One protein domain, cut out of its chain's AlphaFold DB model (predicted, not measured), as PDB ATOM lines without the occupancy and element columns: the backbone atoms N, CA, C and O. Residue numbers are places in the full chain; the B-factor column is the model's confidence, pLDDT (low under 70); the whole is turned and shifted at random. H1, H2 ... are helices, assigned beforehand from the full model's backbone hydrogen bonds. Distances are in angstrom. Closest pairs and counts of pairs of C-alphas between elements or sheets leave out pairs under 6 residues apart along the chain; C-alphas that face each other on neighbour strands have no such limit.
ATOM      1  N   SER A 280      -8.711  23.951  18.569       80.56
ATOM      2  CA  SER A 280      -8.736  25.362  18.176       80.56
ATOM      3  C   SER A 280      -8.604  25.533  16.662       80.56
ATOM      4  O   SER A 280      -7.667  25.015  16.055       80.56
ATOM      5  N   ARG A 281      -9.513  26.308  16.065       83.06
ATOM      6  CA  ARG A 281      -9.463  26.723  14.648       83.06
ATOM      7  C   ARG A 281      -9.073  28.192  14.477       83.06
ATOM      8  O   ARG A 281      -9.280  28.781  13.419       83.06
ATOM      9  N   THR A 282      -8.534  28.786  15.534       85.00
ATOM     10  CA  THR A 282      -7.961  30.125  15.524       85.00
ATOM     11  C   THR A 282      -6.481  30.038  15.203       85.00
ATOM     12  O   THR A 282      -5.793  29.084  15.573       85.00
ATOM     13  N   ARG A 283      -5.982  31.046  14.493       81.81
ATOM     14  CA  ARG A 283      -4.573  31.123  14.142       81.81
ATOM     15  C   ARG A 283      -3.826  31.922  15.211       81.81
ATOM     16  O   ARG A 283      -4.186  33.074  15.429       81.81
ATOM     17  N   PRO A 284      -2.795  31.359  15.863       79.19
ATOM     18  CA  PRO A 284      -2.083  32.069  16.924       79.19
ATOM     19  C   PRO A 284      -1.183  33.189  16.385       79.19
ATOM     20  O   PRO A 284      -0.926  34.164  17.081       79.19
ATOM     21  N   THR A 285      -0.689  33.061  15.150       80.62
ATOM     22  CA  THR A 285       0.262  34.009  14.551       80.62
ATOM     23  C   THR A 285       0.024  34.180  13.055       80.62
ATOM     24  O   THR A 285      -0.231  33.197  12.359       80.62
ATOM     25  N   ASN A 286       0.228  35.397  12.538       82.44
ATOM     26  CA  ASN A 286       0.090  35.724  11.112       82.44
ATOM     27  C   ASN A 286       1.401  35.667  10.309       82.44
ATOM     28  O   ASN A 286       1.520  36.315   9.276       82.44
ATOM     29  N   ILE A 287       2.386  34.897  10.781       88.00
ATOM     30  CA  ILE A 287       3.736  34.865  10.192       88.00
ATOM     31  C   ILE A 287       3.720  34.282   8.774       88.00
ATOM     32  O   ILE A 287       4.363  34.815   7.877       88.00
ATOM     33  N   PHE A 288       2.979  33.195   8.560       83.38
ATOM     34  CA  PHE A 288       2.850  32.586   7.237       83.38
ATOM     35  C   PHE A 288       1.604  33.126   6.527       83.38
ATOM     36  O   PHE A 288       0.653  33.518   7.200       83.38
ATOM     37  N   PRO A 289       1.522  33.118   5.196       82.62
ATOM     38  CA  PRO A 289       0.241  33.316   4.529       82.62
ATOM     39  C   PRO A 289      -0.729  32.182   4.894       82.62
ATOM     40  O   PRO A 289      -0.311  31.058   5.192       82.62
ATOM     41  N   GLU A 290      -2.022  32.498   4.910       80.38
ATOM     42  CA  GLU A 290      -3.081  31.512   5.125       80.38
ATOM     43  C   GLU A 290      -3.062  30.485   3.988       80.38
ATOM     44  O   GLU A 290      -3.027  30.848   2.810       80.38
ATOM     45  N   GLN A 291      -3.064  29.199   4.332       81.81
ATOM     46  CA  GLN A 291      -3.080  28.151   3.316       81.81
ATOM     47  C   GLN A 291      -4.484  27.997   2.721       81.81
ATOM     48  O   GLN A 291      -5.502  28.317   3.340       81.81
ATOM     49  N   ILE A 292      -4.554  27.473   1.499       76.75
ATOM     50  CA  ILE A 292      -5.818  27.311   0.763       76.75
ATOM     51  C   ILE A 292      -6.769  26.350   1.497       76.75
ATOM     52  O   ILE A 292      -7.969  26.592   1.569       76.75
ATOM     53  N   TYR A 293      -6.216  25.300   2.104       79.62
ATOM     54  CA  TYR A 293      -6.944  24.279   2.863       79.62
ATOM     55  C   TYR A 293      -7.121  24.626   4.351       79.62
ATOM     56  O   TYR A 293      -7.700  23.841   5.103       79.62
ATOM     57  N   GLU A 294      -6.621  25.777   4.807       80.31
ATOM     58  CA  GLU A 294      -6.869  26.252   6.167       80.31
ATOM     59  C   GLU A 294      -8.247  26.921   6.242       80.31
ATOM     60  O   GLU A 294      -8.571  27.808   5.447       80.31
ATOM     61  N   CYS A 295      -9.050  26.502   7.222       80.12
ATOM     62  CA  CYS A 295     -10.284  27.173   7.608       80.12
ATOM     63  C   CYS A 295     -10.046  27.883   8.942       80.12
ATOM     64  O   CYS A 295     -10.114  27.265  10.010       80.12
ATOM     65  N   VAL A 296      -9.710  29.170   8.869       84.12
ATOM     66  CA  VAL A 296      -9.478  29.993  10.056       84.12
ATOM     67  C   VAL A 296     -10.798  30.617  10.495       84.12
ATOM     68  O   VAL A 296     -11.445  31.350   9.748       84.12
ATOM     69  N   VAL A 297     -11.208  30.328  11.729       82.69
ATOM     70  CA  VAL A 297     -12.399  30.931  12.334       82.69
ATOM     71  C   VAL A 297     -11.969  32.154  13.150       82.69
ATOM     72  O   VAL A 297     -11.037  32.031  13.947       82.69
ATOM     73  N   PRO A 298     -12.636  33.319  13.010       87.31
ATOM     74  CA  PRO A 298     -12.366  34.478  13.855       87.31
ATOM     75  C   PRO A 298     -12.489  34.136  15.340       87.31
ATOM     76  O   PRO A 298     -13.395  33.398  15.741       87.31
ATOM     77  N   GLU A 299     -11.607  34.696  16.162       85.88
ATOM     78  CA  GLU A 299     -11.486  34.336  17.577       85.88
ATOM     79  C   GLU A 299     -12.787  34.551  18.366       85.88
ATOM     80  O   GLU A 299     -13.202  33.685  19.135       85.88
ATOM     81  N   GLU A 300     -13.506  35.641  18.104       87.94
ATOM     82  CA  GLU A 300     -14.800  35.943  18.734       87.94
ATOM     83  C   GLU A 300     -15.859  34.866  18.447       87.94
ATOM     84  O   GLU A 300     -16.588  34.404  19.338       87.94
ATOM     85  N   LYS A 301     -15.909  34.415  17.191       85.31
ATOM     86  CA  LYS A 301     -16.822  33.363  16.740       85.31
ATOM     87  C   LYS A 301     -16.410  32.014  17.325       85.31
ATOM     88  O   LYS A 301     -17.266  31.268  17.800       85.31
ATOM     89  N   TRP A 302     -15.111  31.722  17.356       86.12
ATOM     90  CA  TRP A 302     -14.575  30.499  17.948       86.12
ATOM     91  C   TRP A 302     -14.865  30.408  19.449       86.12
ATOM     92  O   TRP A 302     -15.370  29.393  19.925       86.12
ATOM     93  N   ASN A 303     -14.673  31.503  20.183       86.44
ATOM     94  CA  ASN A 303     -14.985  31.590  21.607       86.44
ATOM     95  C   ASN A 303     -16.475  31.349  21.885       86.44
ATOM     96  O   ASN A 303     -16.829  30.683  22.862       86.44
ATOM     97  N   SER A 304     -17.357  31.828  21.007       86.62
ATOM     98  CA  SER A 304     -18.799  31.567  21.087       86.62
ATOM     99  C   SER A 304     -19.132  30.083  20.868       86.62
ATOM    100  O   SER A 304     -19.941  29.509  21.603       86.62
ATOM    101  N   ILE A 305     -18.449  29.423  19.927       83.12
ATOM    102  CA  ILE A 305     -18.572  27.979  19.674       83.12
ATOM    103  C   ILE A 305     -18.069  27.173  20.879       83.12
ATOM    104  O   ILE A 305     -18.780  26.290  21.366       83.12
ATOM    105  N   CYS A 306     -16.891  27.508  21.413       84.00
ATOM    106  CA  CYS A 306     -16.332  26.867  22.602       84.00
ATOM    107  C   CYS A 306     -17.270  26.996  23.807       84.00
ATOM    108  O   CYS A 306     -17.495  26.011  24.508       84.00
ATOM    109  N   LYS A 307     -17.881  28.171  24.026       86.56
ATOM    110  CA  LYS A 307     -18.891  28.369  25.081       86.56
ATOM    111  C   LYS A 307     -20.120  27.479  24.877       86.56
ATOM    112  O   LYS A 307     -20.569  26.854  25.832       86.56
ATOM    113  N   ARG A 308     -20.630  27.370  23.643       82.88
ATOM    114  CA  ARG A 308     -21.806  26.543  23.299       82.88
ATOM    115  C   ARG A 308     -21.575  25.039  23.492       82.88
ATOM    116  O   ARG A 308     -22.537  24.293  23.706       82.88
ATOM    117  N   ILE A 309     -20.320  24.602  23.373       81.50
ATOM    118  CA  ILE A 309     -19.910  23.188  23.364       81.50
ATOM    119  C   ILE A 309     -19.241  22.770  24.684       81.50
ATOM    120  O   ILE A 309     -19.075  21.581  24.956       81.50
ATOM    121  N   LYS A 310     -18.946  23.726  25.572       82.31
ATOM    122  CA  LYS A 310     -18.431  23.459  26.917       82.31
ATOM    123  C   LYS A 310     -19.357  22.497  27.674       82.31
ATOM    124  O   LYS A 310     -20.546  22.760  27.829       82.31
ATOM    125  N   GLY A 311     -18.798  21.383  28.149       76.81
ATOM    126  CA  GLY A 311     -19.530  20.359  28.906       76.81
ATOM    127  C   GLY A 311     -20.351  19.379  28.059       76.81
ATOM    128  O   GLY A 311     -21.078  18.567  28.625       76.81
ATOM    129  N   LYS A 312     -20.243  19.427  26.726       80.06
ATOM    130  CA  LYS A 312     -20.880  18.467  25.818       80.06
ATOM    131  C   LYS A 312     -19.836  17.526  25.225       80.06
ATOM    132  O   LYS A 312     -18.712  17.936  24.931       80.06
ATOM    133  N   TYR A 313     -20.217  16.266  25.045       76.12
ATOM    134  CA  TYR A 313     -19.363  15.279  24.393       76.12
ATOM    135  C   TYR A 313     -19.402  15.457  22.882       76.12
ATOM    136  O   TYR A 313     -20.471  15.627  22.290       76.12
ATOM    137  N   ILE A 314     -18.228  15.383  22.266       77.12
ATOM    138  CA  ILE A 314     -18.102  15.367  20.817       77.12
ATOM    139  C   ILE A 314     -18.404  13.951  20.339       77.12
ATOM    140  O   ILE A 314     -17.731  12.993  20.718       77.12
ATOM    141  N   THR A 315     -19.439  13.815  19.518       79.06
ATOM    142  CA  THR A 315     -19.784  12.547  18.875       79.06
ATOM    143  C   THR A 315     -19.069  12.428  17.530       79.06
ATOM    144  O   THR A 315     -18.747  13.429  16.888       79.06
ATOM    145  N   MET A 316     -18.875  11.199  17.044       77.62
ATOM    146  CA  MET A 316     -18.361  10.976  15.683       77.62
ATOM    147  C   MET A 316     -19.258  11.612  14.611       77.62
ATOM    148  O   MET A 316     -18.753  12.064  13.587       77.62
ATOM    149  N   GLY A 317     -20.571  11.698  14.858       77.19
ATOM    150  CA  GLY A 317     -21.510  12.389  13.972       77.19
ATOM    151  C   GLY A 317     -21.238  13.892  13.881       77.19
ATOM    152  O   GLY A 317     -21.224  14.441  12.784       77.19
ATOM    153  N   PHE A 318     -20.934  14.542  15.011       80.12
ATOM    154  CA  PHE A 318     -20.533  15.950  15.022       80.12
ATOM    155  C   PHE A 318     -19.239  16.178  14.233       80.12
ATOM    156  O   PHE A 318     -19.179  17.105  13.433       80.12
ATOM    157  N   LEU A 319     -18.231  15.313  14.399       80.69
ATOM    158  CA  LEU A 319     -16.971  15.416  13.649       80.69
ATOM    159  C   LEU A 319     -17.168  15.211  12.142       80.69
ATOM    160  O   LEU A 319     -16.543  15.899  11.340       80.69
ATOM    161  N   ALA A 320     -18.044  14.284  11.746       76.75
ATOM    162  CA  ALA A 320     -18.383  14.072  10.341       76.75
ATOM    163  C   ALA A 320     -19.091  15.298   9.739       76.75
ATOM    164  O   ALA A 320     -18.748  15.727   8.638       76.75
ATOM    165  N   TYR A 321     -20.027  15.895  10.483       81.12
ATOM    166  CA  TYR A 321     -20.681  17.143  10.093       81.12
ATOM    167  C   TYR A 321     -19.677  18.300   9.995       81.12
ATOM    168  O   TYR A 321     -19.648  18.993   8.981       81.12
ATOM    169  N   GLU A 322     -18.818  18.484  11.003       82.06
ATOM    170  CA  GLU A 322     -17.770  19.513  11.002       82.06
ATOM    171  C   GLU A 322     -16.868  19.360   9.775       82.06
ATOM    172  O   GLU A 322     -16.648  20.329   9.053       82.06
ATOM    173  N   ARG A 323     -16.415  18.136   9.481       84.06
ATOM    174  CA  ARG A 323     -15.617  17.843   8.287       84.06
ATOM    175  C   ARG A 323     -16.327  18.265   7.002       84.06
ATOM    176  O   ARG A 323     -15.711  18.921   6.173       84.06
ATOM    177  N   GLN A 324     -17.607  17.931   6.847       81.56
ATOM    178  CA  GLN A 324     -18.370  18.305   5.655       81.56
ATOM    179  C   GLN A 324     -18.497  19.830   5.511       81.56
ATOM    180  O   GLN A 324     -18.408  20.359   4.405       81.56
ATOM    181  N   GLN A 325     -18.695  20.549   6.619       81.06
ATOM    182  CA  GLN A 325     -18.746  22.014   6.602       81.06
ATOM    183  C   GLN A 325     -17.385  22.629   6.260       81.06
ATOM    184  O   GLN A 325     -17.325  23.604   5.515       81.06
ATOM    185  N   LEU A 326     -16.291  22.043   6.754       82.31
ATOM    186  CA  LEU A 326     -14.933  22.468   6.414       82.31
ATOM    187  C   LEU A 326     -14.626  22.238   4.933       82.31
ATOM    188  O   LEU A 326     -14.095  23.133   4.288       82.31
ATOM    189  N   GLU A 327     -14.994  21.081   4.381       83.50
ATOM    190  CA  GLU A 327     -14.823  20.783   2.953       83.50
ATOM    191  C   GLU A 327     -15.569  21.808   2.084       83.50
ATOM    192  O   GLU A 327     -14.984  22.355   1.151       83.50
ATOM    193  N   LYS A 328     -16.811  22.162   2.443       86.06
ATOM    194  CA  LYS A 328     -17.565  23.230   1.764       86.06
ATOM    195  C   LYS A 328     -16.880  24.591   1.869       86.06
ATOM    196  O   LYS A 328     -16.716  25.265   0.861       86.06
ATOM    197  N   ALA A 329     -16.442  24.981   3.066       83.12
ATOM    198  CA  ALA A 329     -15.777  26.265   3.276       83.12
ATOM    199  C   ALA A 329     -14.450  26.373   2.504       83.12
ATOM    200  O   ALA A 329     -14.111  27.445   2.004       83.12
ATOM    201  N   VAL A 330     -13.703  25.268   2.391       84.19
ATOM    202  CA  VAL A 330     -12.479  25.206   1.581       84.19
ATOM    203  C   VAL A 330     -12.808  25.367   0.099       84.19
ATOM    204  O   VAL A 330     -12.142  26.162  -0.556       84.19
ATOM    205  N   LEU A 331     -13.847  24.692  -0.407       84.56
ATOM    206  CA  LEU A 331     -14.291  24.834  -1.800       84.56
ATOM    207  C   LEU A 331     -14.733  26.271  -2.123       84.56
ATOM    208  O   LEU A 331     -14.251  26.881  -3.073       84.56
ATOM    209  N   GLU A 332     -15.561  26.877  -1.272       86.19
ATOM    210  CA  GLU A 332     -15.985  28.271  -1.461       86.19
ATOM    211  C   GLU A 332     -14.795  29.243  -1.460       86.19
ATOM    212  O   GLU A 332     -14.765  30.226  -2.204       86.19
ATOM    213  N   LYS A 333     -13.793  28.987  -0.614       84.50
ATOM    214  CA  LYS A 333     -12.571  29.790  -0.561       84.50
ATOM    215  C   LYS A 333     -11.715  29.588  -1.809       84.50
ATOM    216  O   LYS A 333     -11.188  30.575  -2.324       84.50
ATOM    217  N   THR A 334     -11.583  28.356  -2.306       84.31
ATOM    218  CA  THR A 334     -10.869  28.091  -3.563       84.31
ATOM    219  C   THR A 334     -11.527  28.814  -4.725       84.31
ATOM    220  O   THR A 334     -10.820  29.476  -5.481       84.31
ATOM    221  N   ASP A 335     -12.856  28.791  -4.809       84.62
ATOM    222  CA  ASP A 335     -13.597  29.447  -5.887       84.62
ATOM    223  C   ASP A 335     -13.383  30.962  -5.857       84.62
ATOM    224  O   ASP A 335     -13.038  31.561  -6.874       84.62
ATOM    225  N   ARG A 336     -13.450  31.587  -4.673       85.69
ATOM    226  CA  ARG A 336     -13.163  33.026  -4.511       85.69
ATOM    227  C   ARG A 336     -11.747  33.401  -4.942       85.69
ATOM    228  O   ARG A 336     -11.557  34.431  -5.588       85.69
ATOM    229  N   ILE A 337     -10.753  32.587  -4.584       83.44
ATOM    230  CA  ILE A 337      -9.355  32.824  -4.968       83.44
ATOM    231  C   ILE A 337      -9.197  32.679  -6.485       83.44
ATOM    232  O   ILE A 337      -8.580  33.536  -7.122       83.44
ATOM    233  N   LEU A 338      -9.780  31.636  -7.081       80.81
ATOM    234  CA  LEU A 338      -9.744  31.420  -8.526       80.81
ATOM    235  C   LEU A 338     -10.451  32.549  -9.284       80.81
ATOM    236  O   LEU A 338      -9.921  33.026 -10.287       80.81
ATOM    237  N   GLU A 339     -11.590  33.039  -8.790       83.88
ATOM    238  CA  GLU A 339     -12.275  34.207  -9.349       83.88
ATOM    239  C   GLU A 339     -11.408  35.465  -9.279       83.88
ATOM    240  O   GLU A 339     -11.332  36.223 -10.249       83.88
ATOM    241  N   GLN A 340     -10.734  35.696  -8.150       85.62
ATOM    242  CA  GLN A 340      -9.852  36.846  -7.977       85.62
ATOM    243  C   GLN A 340      -8.678  36.800  -8.964       85.62
ATOM    244  O   GLN A 340      -8.396  37.810  -9.610       85.62
ATOM    245  N   ILE A 341      -8.061  35.628  -9.152       82.06
ATOM    246  CA  ILE A 341      -6.985  35.402 -10.133       82.06
ATOM    247  C   ILE A 341      -7.498  35.596 -11.568       82.06
ATOM    248  O   ILE A 341      -6.856  36.256 -12.390       82.06
ATOM    249  N   ALA A 342      -8.684  35.063 -11.878       77.94
ATOM    250  CA  ALA A 342      -9.307  35.201 -13.191       77.94
ATOM    251  C   ALA A 342      -9.644  36.665 -13.533       77.94
ATOM    252  O   ALA A 342      -9.580  37.043 -14.707       77.94
ATOM    253  N   ARG A 343      -9.985  37.485 -12.527       80.44
ATOM    254  CA  ARG A 343     -10.244  38.927 -12.678       80.44
ATOM    255  C   ARG A 343      -8.962  39.753 -12.770       80.44
ATOM    256  O   ARG A 343      -8.928  40.687 -13.563       80.44
ATOM    257  N   SER A 344      -7.926  39.428 -11.996       83.38
ATOM    258  CA  SER A 344      -6.684  40.210 -11.978       83.38
ATOM    259  C   SER A 344      -5.825  40.002 -13.227       83.38
ATOM    260  O   SER A 344      -5.161  40.939 -13.662       83.38
ATOM    261  N   SER A 345      -5.841  38.798 -13.814       74.94
ATOM    262  CA  SER A 345      -4.893  38.425 -14.876       74.94
ATOM    263  C   SER A 345      -5.515  37.546 -15.980       74.94
ATOM    264  O   SER A 345      -5.020  36.444 -16.238       74.94
ATOM    265  N   PRO A 346      -6.571  38.002 -16.684       71.81
ATOM    266  CA  PRO A 346      -7.410  37.164 -17.553       71.81
ATOM    267  C   PRO A 346      -6.707  36.571 -18.786       71.81
ATOM    268  O   PRO A 346      -7.224  35.612 -19.357       71.81
ATOM    269  N   SER A 347      -5.573  37.134 -19.211       73.25
ATOM    270  CA  SER A 347      -4.787  36.704 -20.380       73.25
ATOM    271  C   SER A 347      -3.533  35.897 -20.026       73.25
ATOM    272  O   SER A 347      -2.831  35.429 -20.921       73.25
ATOM    273  N   THR A 348      -3.234  35.721 -18.735       80.25
ATOM    274  CA  THR A 348      -2.099  34.899 -18.298       80.25
ATOM    275  C   THR A 348      -2.459  33.410 -18.335       80.25
ATOM    276  O   THR A 348      -3.629  33.065 -18.152       80.25
ATOM    277  N   PRO A 349      -1.482  32.500 -18.514       74.38
ATOM    278  CA  PRO A 349      -1.726  31.058 -18.441       74.38
ATOM    279  C   PRO A 349      -2.421  30.637 -17.136       74.38
ATOM    280  O   PRO A 349      -3.259  29.738 -17.142       74.38
ATOM    281  N   GLU A 350      -2.118  31.324 -16.032       71.81
ATOM    282  CA  GLU A 350      -2.744  31.111 -14.724       71.81
ATOM    283  C   GLU A 350      -4.203  31.580 -14.693       71.81
ATOM    284  O   GLU A 350      -5.059  30.846 -14.208       71.81
ATOM    285  N   GLY A 351      -4.522  32.737 -15.285       69.31
ATOM    286  CA  GLY A 351      -5.902  33.215 -15.418       69.31
ATOM    287  C   GLY A 351      -6.762  32.362 -16.358       69.31
ATOM    288  O   GLY A 351      -7.935  32.125 -16.071       69.31
ATOM    289  N   ILE A 352      -6.184  31.838 -17.445       70.69
ATOM    290  CA  ILE A 352      -6.863  30.900 -18.357       70.69
ATOM    291  C   ILE A 352      -7.125  29.565 -17.645       70.69
ATOM    292  O   ILE A 352      -8.234  29.035 -17.715       70.69
ATOM    293  N   ARG A 353      -6.135  29.050 -16.901       73.00
ATOM    294  CA  ARG A 353      -6.275  27.832 -16.091       73.00
ATOM    295  C   ARG A 353      -7.304  28.002 -14.971       73.00
ATOM    296  O   ARG A 353      -8.104  27.099 -14.761       73.00
ATOM    297  N   ALA A 354      -7.318  29.149 -14.292       69.75
ATOM    298  CA  ALA A 354      -8.293  29.453 -13.247       69.75
ATOM    299  C   ALA A 354      -9.725  29.511 -13.800       69.75
ATOM    300  O   ALA A 354     -10.618  28.901 -13.219       69.75
ATOM    301  N   LYS A 355      -9.942  30.149 -14.963       69.56
ATOM    302  CA  LYS A 355     -11.246  30.124 -15.650       69.56
ATOM    303  C   LYS A 355     -11.673  28.705 -16.004       69.56
ATOM    304  O   LYS A 355     -12.802  28.333 -15.723       69.56
ATOM    305  N   TYR A 356     -10.779  27.905 -16.582       72.56
ATOM    306  CA  TYR A 356     -11.096  26.522 -16.938       72.56
ATOM    307  C   TYR A 356     -11.501  25.686 -15.713       72.56
ATOM    308  O   TYR A 356     -12.467  24.935 -15.781       72.56
ATOM    309  N   LEU A 357     -10.808  25.850 -14.581       71.00
ATOM    310  CA  LEU A 357     -11.136  25.146 -13.337       71.00
ATOM    311  C   LEU A 357     -12.472  25.598 -12.724       71.00
ATOM    312  O   LEU A 357     -13.192  24.751 -12.210       71.00
ATOM    313  N   LEU A 358     -12.837  26.880 -12.841       68.62
ATOM    314  CA  LEU A 358     -14.147  27.393 -12.411       68.62
ATOM    315  C   LEU A 358     -15.322  26.855 -13.250       68.62
ATOM    316  O   LEU A 358     -16.435  26.782 -12.747       68.62
ATOM    317  N   TYR A 359     -15.103  26.497 -14.523       66.19
ATOM    318  CA  TYR A 359     -16.161  25.992 -15.417       66.19
ATOM    319  C   TYR A 359     -16.358  24.466 -15.370       66.19
ATOM    320  O   TYR A 359     -17.324  23.968 -15.947       66.19
ATOM    321  N   HIS A 360     -15.437  23.724 -14.748       56.12
ATOM    322  CA  HIS A 360     -15.403  22.254 -14.787       56.12
ATOM    323  C   HIS A 360     -15.501  21.572 -13.411       56.12
ATOM    324  O   HIS A 360     -15.381  20.346 -13.340       56.12
ATOM    325  N   HIS A 361     -15.732  22.346 -12.352       53.81
ATOM    326  CA  HIS A 361     -16.212  21.869 -11.053       53.81
ATOM    327  C   HIS A 361     -17.732  22.008 -10.980       53.81
ATOM    328  O   HIS A 361     -18.354  21.124 -10.345       53.81
TER     329      HIS A 361
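Overview. This is residues 280 to 361 of the 361 residues of an uncharacterized protein of Petromyces alliaceus (UniProt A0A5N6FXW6). One long helix, H2, runs along most of the length, and H3 folds back against its last turns to make a V, with H1 set off from H2 toward its other end. Before H1 comes a long unnamed stretch, residues 280 to 298, of which 285 to 291 stick out as a loop. The printed part has 82 residues, 52 of them in three named helices, H1, H2 and H3 in that order along the chain, with no named strand, and its class is all helix. The whole is loose, with a radius of gyration of the C-alphas of 16.8 A, and flat, spanning 54 by 30 by 16 A.

Arrangement. H1, residues 299 to 309, is apart from H2, residues 316 to 344, and from H3, residues 349 to 360. H3 touches H2 at residues 335 to 344 alone; their closest C-alphas, of Ala 342 and Gly 351, are 4.5 A apart. Their lines stand at a steep tilt of 46 degrees, opposite ways. In H1, H2 and H3 every O i to N i+4 pair is within hydrogen-bond range.

Along the chain. H1 begins at C-alpha 299 (-11.486, 34.336, 17.577) and is 15.1 A long. H2 measures 41.9 A. H3 measures 16.7 A and ends at C-alpha 360 (-15.403, 22.254, -14.787).

Size, cuts and confidence. The C-alphas farthest apart, of Gly 311 and Ser 347, are 54.0 A apart. The printed part has no cut and no long link between helices. Mean pLDDT of the printed part is 79.8; residues 351, 354 to 355 and 358 to 361 are under 70.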